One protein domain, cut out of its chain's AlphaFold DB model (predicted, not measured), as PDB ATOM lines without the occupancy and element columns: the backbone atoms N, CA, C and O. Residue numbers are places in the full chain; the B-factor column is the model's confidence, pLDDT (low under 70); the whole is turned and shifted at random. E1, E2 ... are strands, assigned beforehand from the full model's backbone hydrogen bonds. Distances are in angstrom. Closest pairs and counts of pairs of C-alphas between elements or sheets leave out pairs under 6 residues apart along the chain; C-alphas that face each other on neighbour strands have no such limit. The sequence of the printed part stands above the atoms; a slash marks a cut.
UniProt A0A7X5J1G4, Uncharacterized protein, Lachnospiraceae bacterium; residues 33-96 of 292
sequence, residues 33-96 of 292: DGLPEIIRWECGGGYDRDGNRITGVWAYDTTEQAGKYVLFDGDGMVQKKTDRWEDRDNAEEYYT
ATOM      1  N   ASP A  33     -11.343  58.037  54.805       78.25
ATOM      2  CA  ASP A  33     -12.610  57.611  55.395       78.25
ATOM      3  C   ASP A  33     -13.650  57.257  54.319       78.25
ATOM      4  O   ASP A  33     -13.883  58.009  53.369       78.25
ATOM      5  N   GLY A  34     -14.322  56.119  54.513       83.25
ATOM      6  CA  GLY A  34     -15.430  55.670  53.665       83.25
ATOM      7  C   GLY A  34     -15.018  54.937  52.390       83.25
ATOM      8  O   GLY A  34     -15.887  54.638  51.570       83.25
ATOM      9  N   LEU A  35     -13.730  54.629  52.215       91.31
ATOM     10  CA  LEU A  35     -13.280  53.785  51.117       91.31
ATOM     11  C   LEU A  35     -13.622  52.307  51.402       91.31
ATOM     12  O   LEU A  35     -13.305  51.820  52.488       91.31
ATOM     13  N   PRO A  36     -14.256  51.575  50.466       94.12
ATOM     14  CA  PRO A  36     -14.434  50.132  50.589       94.12
ATOM     15  C   PRO A  36     -13.098  49.412  50.806       94.12
ATOM     16  O   PRO A  36     -12.099  49.755  50.177       94.12
ATOM     17  N   GLU A  37     -13.090  48.393  51.662       94.81
ATOM     18  CA  GLU A  37     -11.926  47.532  51.894       94.81
ATOM     19  C   GLU A  37     -12.048  46.259  51.054       94.81
ATOM     20  O   GLU A  37     -13.032  45.525  51.169       94.81
ATOM     21  N   ILE A  38     -11.031  45.961  50.249       95.06
ATOM     22  CA  ILE A  38     -10.870  44.657  49.613       95.06
ATOM     23  C   ILE A  38     -10.263  43.734  50.663       95.06
ATOM     24  O   ILE A  38      -9.112  43.913  51.071       95.06
ATOM     25  N   ILE A  39     -11.044  42.761  51.121       93.12
ATOM     26  CA  ILE A  39     -10.590  41.752  52.091       93.12
ATOM     27  C   ILE A  39     -10.172  40.444  51.421       93.12
ATOM     28  O   ILE A  39      -9.553  39.587  52.048       93.12
ATOM     29  N   ARG A  40     -10.551  40.272  50.154       90.56
ATOM     30  CA  ARG A  40     -10.174  39.136  49.321       90.56
ATOM     31  C   ARG A  40     -10.215  39.525  47.852       90.56
ATOM     32  O   ARG A  40     -11.015  40.367  47.435       90.56
ATOM     33  N   TRP A  41      -9.426  38.799  47.084       88.00
ATOM     34  CA  TRP A  41      -9.459  38.808  45.637       88.00
ATOM     35  C   TRP A  41     -10.024  37.485  45.151       88.00
ATOM     36  O   TRP A  41      -9.576  36.429  45.584       88.00
ATOM     37  N   GLU A  42     -10.991  37.541  44.241       82.00
ATOM     38  CA  GLU A  42     -11.429  36.367  43.490       82.00
ATOM     39  C   GLU A  42     -11.492  36.762  42.013       82.00
ATOM     40  O   GLU A  42     -12.122  37.756  41.647       82.00
ATOM     41  N   CYS A  43     -10.823  36.001  41.145       79.62
ATOM     42  CA  CYS A  43     -10.907  36.184  39.693       79.62
ATOM     43  C   CYS A  43     -10.522  37.593  39.185       79.62
ATOM     44  O   CYS A  43     -11.108  38.079  38.221       79.62
ATOM     45  N   GLY A  44      -9.578  38.284  39.832       77.94
ATOM     46  CA  GLY A  44      -9.215  39.669  39.485       77.94
ATOM     47  C   GLY A  44     -10.252  40.728  39.895       77.94
ATOM     48  O   GLY A  44     -10.096  41.898  39.556       77.94
ATOM     49  N   GLY A  45     -11.304  40.341  40.622       85.94
ATOM     50  CA  GLY A  45     -12.235  41.246  41.290       85.94
ATOM     51  C   GLY A  45     -11.946  41.343  42.787       85.94
ATOM     52  O   GLY A  45     -11.571  40.355  43.419       85.94
ATOM     53  N   GLY A  46     -12.144  42.531  43.358       91.00
ATOM     54  CA  GLY A  46     -12.068  42.748  44.801       91.00
ATOM     55  C   GLY A  46     -13.428  42.562  45.466       91.00
ATOM     56  O   GLY A  46     -14.450  42.998  44.928       91.00
ATOM     57  N   TYR A  47     -13.441  41.927  46.636       93.88
ATOM     58  CA  TYR A  47     -14.659  41.697  47.411       93.88
ATOM     59  C   TYR A  47     -14.536  42.272  48.819       93.88
ATOM     60  O   TYR A  47     -13.479  42.191  49.455       93.88
ATOM     61  N   ASP A  48     -15.647  42.828  49.293       95.25
ATOM     62  CA  ASP A  48     -15.768  43.412  50.623       95.25
ATOM     63  C   ASP A  48     -15.981  42.352  51.718       95.25
ATOM     64  O   ASP A  48     -16.053  41.140  51.466       95.25
ATOM     65  N   ARG A  49     -16.052  42.820  52.973       92.81
ATOM     66  CA  ARG A  49     -16.208  41.965  54.160       92.81
ATOM     67  C   ARG A  49     -17.502  41.158  54.155       92.81
ATOM     68  O   ARG A  49     -17.523  40.046  54.684       92.81
ATOM     69  N   ASP A  50     -18.540  41.696  53.533       93.88
ATOM     70  CA  ASP A  50     -19.846  41.058  53.404       93.88
ATOM     71  C   ASP A  50     -19.881  40.065  52.225       93.88
ATOM     72  O   ASP A  50     -20.826  39.291  52.083       93.88
ATOM     73  N   GLY A  51     -18.816  40.022  51.416       91.44
ATOM     74  CA  GLY A  51     -18.680  39.158  50.250       91.44
ATOM     75  C   GLY A  51     -19.316  39.714  48.985       91.44
ATOM     76  O   GLY A  51     -19.467  38.969  48.016       91.44
ATOM     77  N   ASN A  52     -19.664  40.999  48.960       95.44
ATOM     78  CA  ASN A  52     -20.110  41.652  47.740       95.44
ATOM     79  C   ASN A  52     -18.906  42.025  46.883       95.44
ATOM     80  O   ASN A  52     -17.853  42.430  47.381       95.44
ATOM     81  N   ARG A  53     -19.084  41.918  45.567       94.06
ATOM     82  CA  ARG A  53     -18.084  42.382  44.613       94.06
ATOM     83  C   ARG A  53     -18.098  43.905  44.545       94.06
ATOM     84  O   ARG A  53     -19.162  44.505  44.396       94.06
ATOM     85  N   ILE A  54     -16.920  44.511  44.620       95.31
ATOM     86  CA  ILE A  54     -16.752  45.963  44.556       95.31
ATOM     87  C   ILE A  54     -16.777  46.402  43.086       95.31
ATOM     88  O   ILE A  54     -16.070  45.833  42.254       95.31
ATOM     89  N   THR A  55     -17.592  47.410  42.757       95.06
ATOM     90  CA  THR A  55     -17.743  47.931  41.389       95.06
ATOM     91  C   THR A  55     -17.811  49.460  41.362       95.06
ATOM     92  O   THR A  55     -18.341  50.097  42.270       95.06
ATOM     93  N   GLY A  56     -17.259  50.063  40.309       90.94
ATOM     94  CA  GLY A  56     -17.397  51.481  39.958       90.94
ATOM     95  C   GLY A  56     -16.697  52.472  40.888       90.94
ATOM     96  O   GLY A  56     -16.919  53.677  40.764       90.94
ATOM     97  N   VAL A  57     -15.899  51.993  41.843       94.38
ATOM     98  CA  VAL A  57     -15.319  52.807  42.916       94.38
ATOM     99  C   VAL A  57     -13.871  52.425  43.197       94.38
ATOM    100  O   VAL A  57     -13.416  51.332  42.859       94.38
ATOM    101  N   TRP A  58     -13.150  53.349  43.829       94.75
ATOM    102  CA  TRP A  58     -11.863  53.054  44.447       94.75
ATOM    103  C   TRP A  58     -12.061  52.254  45.732       94.75
ATOM    104  O   TRP A  58     -13.019  52.498  46.461       94.75
ATOM    105  N   ALA A  59     -11.133  51.352  46.020       94.81
ATOM    106  CA  ALA A  59     -11.106  50.544  47.227       94.81
ATOM    107  C   ALA A  59      -9.676  50.416  47.768       94.81
ATOM    108  O   ALA A  59      -8.711  50.517  47.007       94.81
ATOM    109  N   TYR A  60      -9.549  50.212  49.075       93.62
ATOM    110  CA  TYR A  60      -8.283  49.949  49.751       93.62
ATOM    111  C   TYR A  60      -8.020  48.443  49.804       93.62
ATOM    112  O   TYR A  60      -8.849  47.692  50.318       93.62
ATOM    113  N   ASP A  61      -6.881  47.990  49.286       92.25
ATOM    114  CA  ASP A  61      -6.488  46.585  49.338       92.25
ATOM    115  C   ASP A  61      -5.801  46.257  50.662       92.25
ATOM    116  O   ASP A  61      -4.607  46.490  50.845       92.25
ATOM    117  N   THR A  62      -6.561  45.664  51.581       88.81
ATOM    118  CA  THR A  62      -6.028  45.210  52.876       88.81
ATOM    119  C   THR A  62      -5.136  43.975  52.751       88.81
ATOM    120  O   THR A  62      -4.416  43.638  53.689       88.81
ATOM    121  N   THR A  63      -5.183  43.286  51.607       84.12
ATOM    122  CA  THR A  63      -4.396  42.076  51.341       84.12
ATOM    123  C   THR A  63      -3.066  42.374  50.651       84.12
ATOM    124  O   THR A  63      -2.235  41.476  50.545       84.12
ATOM    125  N   GLU A  64      -2.875  43.616  50.184       75.88
ATOM    126  CA  GLU A  64      -1.706  44.091  49.430       75.88
ATOM    127  C   GLU A  64      -1.352  43.229  48.195       75.88
ATOM    128  O   GLU A  64      -0.216  43.247  47.723       75.88
ATOM    129  N   GLN A  65      -2.311  42.481  47.634       65.38
ATOM    130  CA  GLN A  65      -2.077  41.606  46.476       65.38
ATOM    131  C   GLN A  65      -1.997  42.379  45.156       65.38
ATOM    132  O   GLN A  65      -1.277  41.967  44.248       65.38
ATOM    133  N   ALA A  66      -2.728  43.490  45.033       63.03
ATOM    134  CA  ALA A  66      -2.860  44.223  43.777       63.03
ATOM    135  C   ALA A  66      -2.495  45.718  43.883       63.03
ATOM    136  O   ALA A  66      -2.857  46.488  42.992       63.03
ATOM    137  N   GLY A  67      -1.759  46.119  44.927       71.44
ATOM    138  CA  GLY A  67      -1.416  47.516  45.253       71.44
ATOM    139  C   GLY A  67      -2.381  48.135  46.271       71.44
ATOM    140  O   GLY A  67      -3.479  47.625  46.446       71.44
ATOM    141  N   LYS A  68      -2.000  49.219  46.966       88.00
ATOM    142  CA  LYS A  68      -2.780  49.704  48.135       88.00
ATOM    143  C   LYS A  68      -4.165  50.254  47.802       88.00
ATOM    144  O   LYS A  68      -5.087  50.081  48.593       88.00
ATOM    145  N   TYR A  69      -4.324  50.933  46.672       91.44
ATOM    146  CA  TYR A  69      -5.602  51.490  46.237       91.44
ATOM    147  C   TYR A  69      -5.908  51.033  44.819       91.44
ATOM    148  O   TYR A  69      -5.074  51.176  43.922       91.44
ATOM    149  N   VAL A  70      -7.121  50.525  44.606       91.62
ATOM    150  CA  VAL A  70      -7.537  49.949  43.325       91.62
ATOM    151  C   VAL A  70      -8.886  50.510  42.886       91.62
ATOM    152  O   VAL A  70      -9.831  50.533  43.670       91.62
ATOM    153  N   LEU A  71      -8.985  50.971  41.639       91.81
ATOM    154  CA  LEU A  71     -10.236  51.401  41.009       91.81
ATOM    155  C   LEU A  71     -10.879  50.245  40.262       91.81
ATOM    156  O   LEU A  71     -10.215  49.634  39.424       91.81
ATOM    157  N   PHE A  72     -12.173  50.037  40.479       89.88
ATOM    158  CA  PHE A  72     -12.987  49.117  39.694       89.88
ATOM    159  C   PHE A  72     -13.920  49.852  38.725       89.88
ATOM    160  O   PHE A  72     -14.436  50.923  39.049       89.88
ATOM    161  N   ASP A  73     -14.185  49.271  37.555       84.31
ATOM    162  CA  ASP A  73     -15.282  49.707  36.678       84.31
ATOM    163  C   ASP A  73     -16.648  49.173  37.141       84.31
ATOM    164  O   ASP A  73     -16.759  48.466  38.146       84.31
ATOM    165  N   GLY A  74     -17.714  49.532  36.417       81.56
ATOM    166  CA  GLY A  74     -19.085  49.107  36.727       81.56
ATOM    167  C   GLY A  74     -19.287  47.588  36.720       81.56
ATOM    168  O   GLY A  74     -20.174  47.097  37.418       81.56
ATOM    169  N   ASP A  75     -18.420  46.858  36.021       77.50
ATOM    170  CA  ASP A  75     -18.403  45.401  35.954       77.50
ATOM    171  C   ASP A  75     -17.380  44.796  36.921       77.50
ATOM    172  O   ASP A  75     -17.060  43.618  36.802       77.50
ATOM    173  N   GLY A  76     -16.851  45.566  37.880       83.38
ATOM    174  CA  GLY A  76     -15.952  45.111  38.943       83.38
ATOM    175  C   GLY A  76     -14.552  44.702  38.487       83.38
ATOM    176  O   GLY A  76     -13.888  43.941  39.196       83.38
ATOM    177  N   MET A  77     -14.119  45.120  37.298       81.94
ATOM    178  CA  MET A  77     -12.766  44.864  36.796       81.94
ATOM    179  C   MET A  77     -11.820  45.983  37.208       81.94
ATOM    180  O   MET A  77     -12.215  47.145  37.284       81.94
ATOM    181  N   VAL A  78     -10.557  45.637  37.452       85.12
ATOM    182  CA  VAL A  78      -9.536  46.611  37.848       85.12
ATOM    183  C   VAL A  78      -9.174  47.534  36.684       85.12
ATOM    184  O   VAL A  78      -8.740  47.078  35.632       85.12
ATOM    185  N   GLN A  79      -9.304  48.837  36.921       83.88
ATOM    186  CA  GLN A  79      -9.043  49.917  35.971       83.88
ATOM    187  C   GLN A  79      -7.749  50.670  36.268       83.88
ATOM    188  O   GLN A  79      -7.037  51.067  35.353       83.88
ATOM    189  N   LYS A  80      -7.447  50.915  37.547       87.75
ATOM    190  CA  LYS A  80      -6.278  51.687  37.998       87.75
ATOM    191  C   LYS A  80      -5.772  51.140  39.318       87.75
ATOM    192  O   LYS A  80      -6.567  50.669  40.127       87.75
ATOM    193  N   LYS A  81      -4.467  51.255  39.544       88.94
ATOM    194  CA  LYS A  81      -3.796  50.886  40.794       88.94
ATOM    195  C   LYS A  81      -2.868  52.029  41.201       88.94
ATOM    196  O   LYS A  81      -2.236  52.640  40.343       88.94
ATOM    197  N   THR A  82      -2.797  52.337  42.489       87.12
ATOM    198  CA  THR A  82      -1.805  53.266  43.044       87.12
ATOM    199  C   THR A  82      -1.492  52.888  44.482       87.12
ATOM    200  O   THR A  82      -2.370  52.448  45.221       87.12
ATOM    201  N   ASP A  83      -0.249  53.095  44.903       88.31
ATOM    202  CA  ASP A  83       0.142  52.888  46.297       88.31
ATOM    203  C   ASP A  83      -0.152  54.103  47.180       88.31
ATOM    204  O   ASP A  83      -0.137  54.002  48.406       88.31
ATOM    205  N   ARG A  84      -0.434  55.253  46.560       85.69
ATOM    206  CA  ARG A  84      -0.659  56.527  47.241       85.69
ATOM    207  C   ARG A  84      -1.985  57.122  46.816       85.69
ATOM    208  O   ARG A  84      -2.262  57.244  45.619       85.69
ATOM    209  N   TRP A  85      -2.805  57.488  47.793       88.44
ATOM    210  CA  TRP A  85      -4.155  57.979  47.537       88.44
ATOM    211  C   TRP A  85      -4.158  59.315  46.789       88.44
ATOM    212  O   TRP A  85      -5.029  59.576  45.961       88.44
ATOM    213  N   GLU A  86      -3.165  60.159  47.043       87.12
ATOM    214  CA  GLU A  86      -3.006  61.474  46.422       87.12
ATOM    215  C   GLU A  86      -2.726  61.361  44.920       87.12
ATOM    216  O   GLU A  86      -3.104  62.240  44.146       87.12
ATOM    217  N   ASP A  87      -2.104  60.258  44.501       85.31
ATOM    218  CA  ASP A  87      -1.713  60.021  43.114       85.31
ATOM    219  C   ASP A  87      -2.855  59.426  42.277       85.31
ATOM    220  O   ASP A  87      -2.734  59.298  41.065       85.31
ATOM    221  N   ARG A  88      -4.003  59.123  42.890       85.38
ATOM    222  CA  ARG A  88      -5.170  58.475  42.274       85.38
ATOM    223  C   ARG A  88      -5.657  59.116  40.974       85.38
ATOM    224  O   ARG A  88      -5.994  58.410  40.025       85.38
ATOM    225  N   ASP A  89      -5.699  60.444  40.917       84.56
ATOM    226  CA  ASP A  89      -6.172  61.163  39.726       84.56
ATOM    227  C   ASP A  89      -5.134  61.130  38.588       84.56
ATOM    228  O   ASP A  89      -5.493  61.248  37.417       84.56
ATOM    229  N   ASN A  90      -3.863  60.905  38.933       82.12
ATOM    230  CA  ASN A  90      -2.752  60.717  38.000       82.12
ATOM    231  C   ASN A  90      -2.415  59.238  37.774       82.12
ATOM    232  O   ASN A  90      -1.526  58.946  36.977       82.12
ATOM    233  N   ALA A  91      -3.090  58.319  38.472       77.56
ATOM    234  CA  ALA A  91      -2.841  56.898  38.345       77.56
ATOM    235  C   ALA A  91      -3.083  56.502  36.892       77.56
ATOM    236  O   ALA A  91      -4.160  56.752  36.321       77.56
ATOM    237  N   GLU A  92      -2.042  55.928  36.298       71.81
ATOM    238  CA  GLU A  92      -2.118  55.400  34.952       71.81
ATOM    239  C   GLU A  92      -3.198  54.325  34.926       71.81
ATOM    240  O   GLU A  92      -3.399  53.569  35.884       71.81
ATOM    241  N   GLU A  93      -3.955  54.316  33.835       69.00
ATOM    242  CA  GLU A  93      -4.858  53.210  33.594       69.00
ATOM    243  C   GLU A  93      -4.036  51.930  33.580       69.00
ATOM    244  O   GLU A  93      -3.042  51.819  32.862       69.00
ATOM    245  N   TYR A  94      -4.461  50.957  34.379       62.56
ATOM    246  CA  TYR A  94      -3.988  49.586  34.318       62.56
ATOM    247  C   TYR A  94      -4.578  48.924  33.063       62.56
ATOM    248  O   TYR A  94      -5.224  47.882  33.101       62.56
ATOM    249  N   TYR A  95      -4.370  49.569  31.921       52.19
ATOM    250  CA  TYR A  95      -4.460  48.963  30.617       52.19
ATOM    251  C   TYR A  95      -3.029  48.643  30.223       52.19
ATOM    252  O   TYR A  95      -2.218  49.529  29.959       52.19
ATOM    253  N   THR A  96      -2.704  47.356  30.155       45.62
ATOM    254  CA  THR A  96      -1.582  46.915  29.331       45.62
ATOM    255  C   THR A  96      -1.870  47.400  27.913       45.62
ATOM    256  O   THR A  96      -2.746  46.862  27.239       45.62
TER     257      THR A  96
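What this domain is: This is residues 33 to 96 of the 292 residues of an uncharacterized protein of Lachnospiraceae bacterium (UniProt A0A7X5J1G4). Little regular structure: a small three-stranded sheet, E3, E4 and E5, has a two-stranded hairpin, E1 and E2, off to one side, with loops joining the parts. Of 64 printed residues, 19 are in five named strands, in order E1 to E5, with no named helix: all strand. Both sheets are antiparallel. The whole is compact, radius of gyration of the C-alphas 10.5 A, spans 30 by 25 by 19 A.

How they stand to each other: E1, residues 40 to 42, and E2, residues 45 to 47, form a hairpin; N 45 and O 42 are 2.9 A apart. E3, residues 58 to 61, E4, residues 69 to 72, and E5, residues 78 to 82, make a meander, each strand the antiparallel neighbour of the one before. N 59 and O 70 are 2.8 A apart, N 71 and O 80 2.9 A. E2 and E3 are near each other, closest C-alphas 8.2 A.

Where its parts are: C-alpha 40 begins E1 at (-10.174, 39.136, 49.321). E5, 11.4 A long, ends at C-alpha 82 (-1.805, 53.266, 43.044).

The domain as a whole: The printed part has no cut and no long link. Residues 65 to 66 and 93 to 96 have pLDDT under 70.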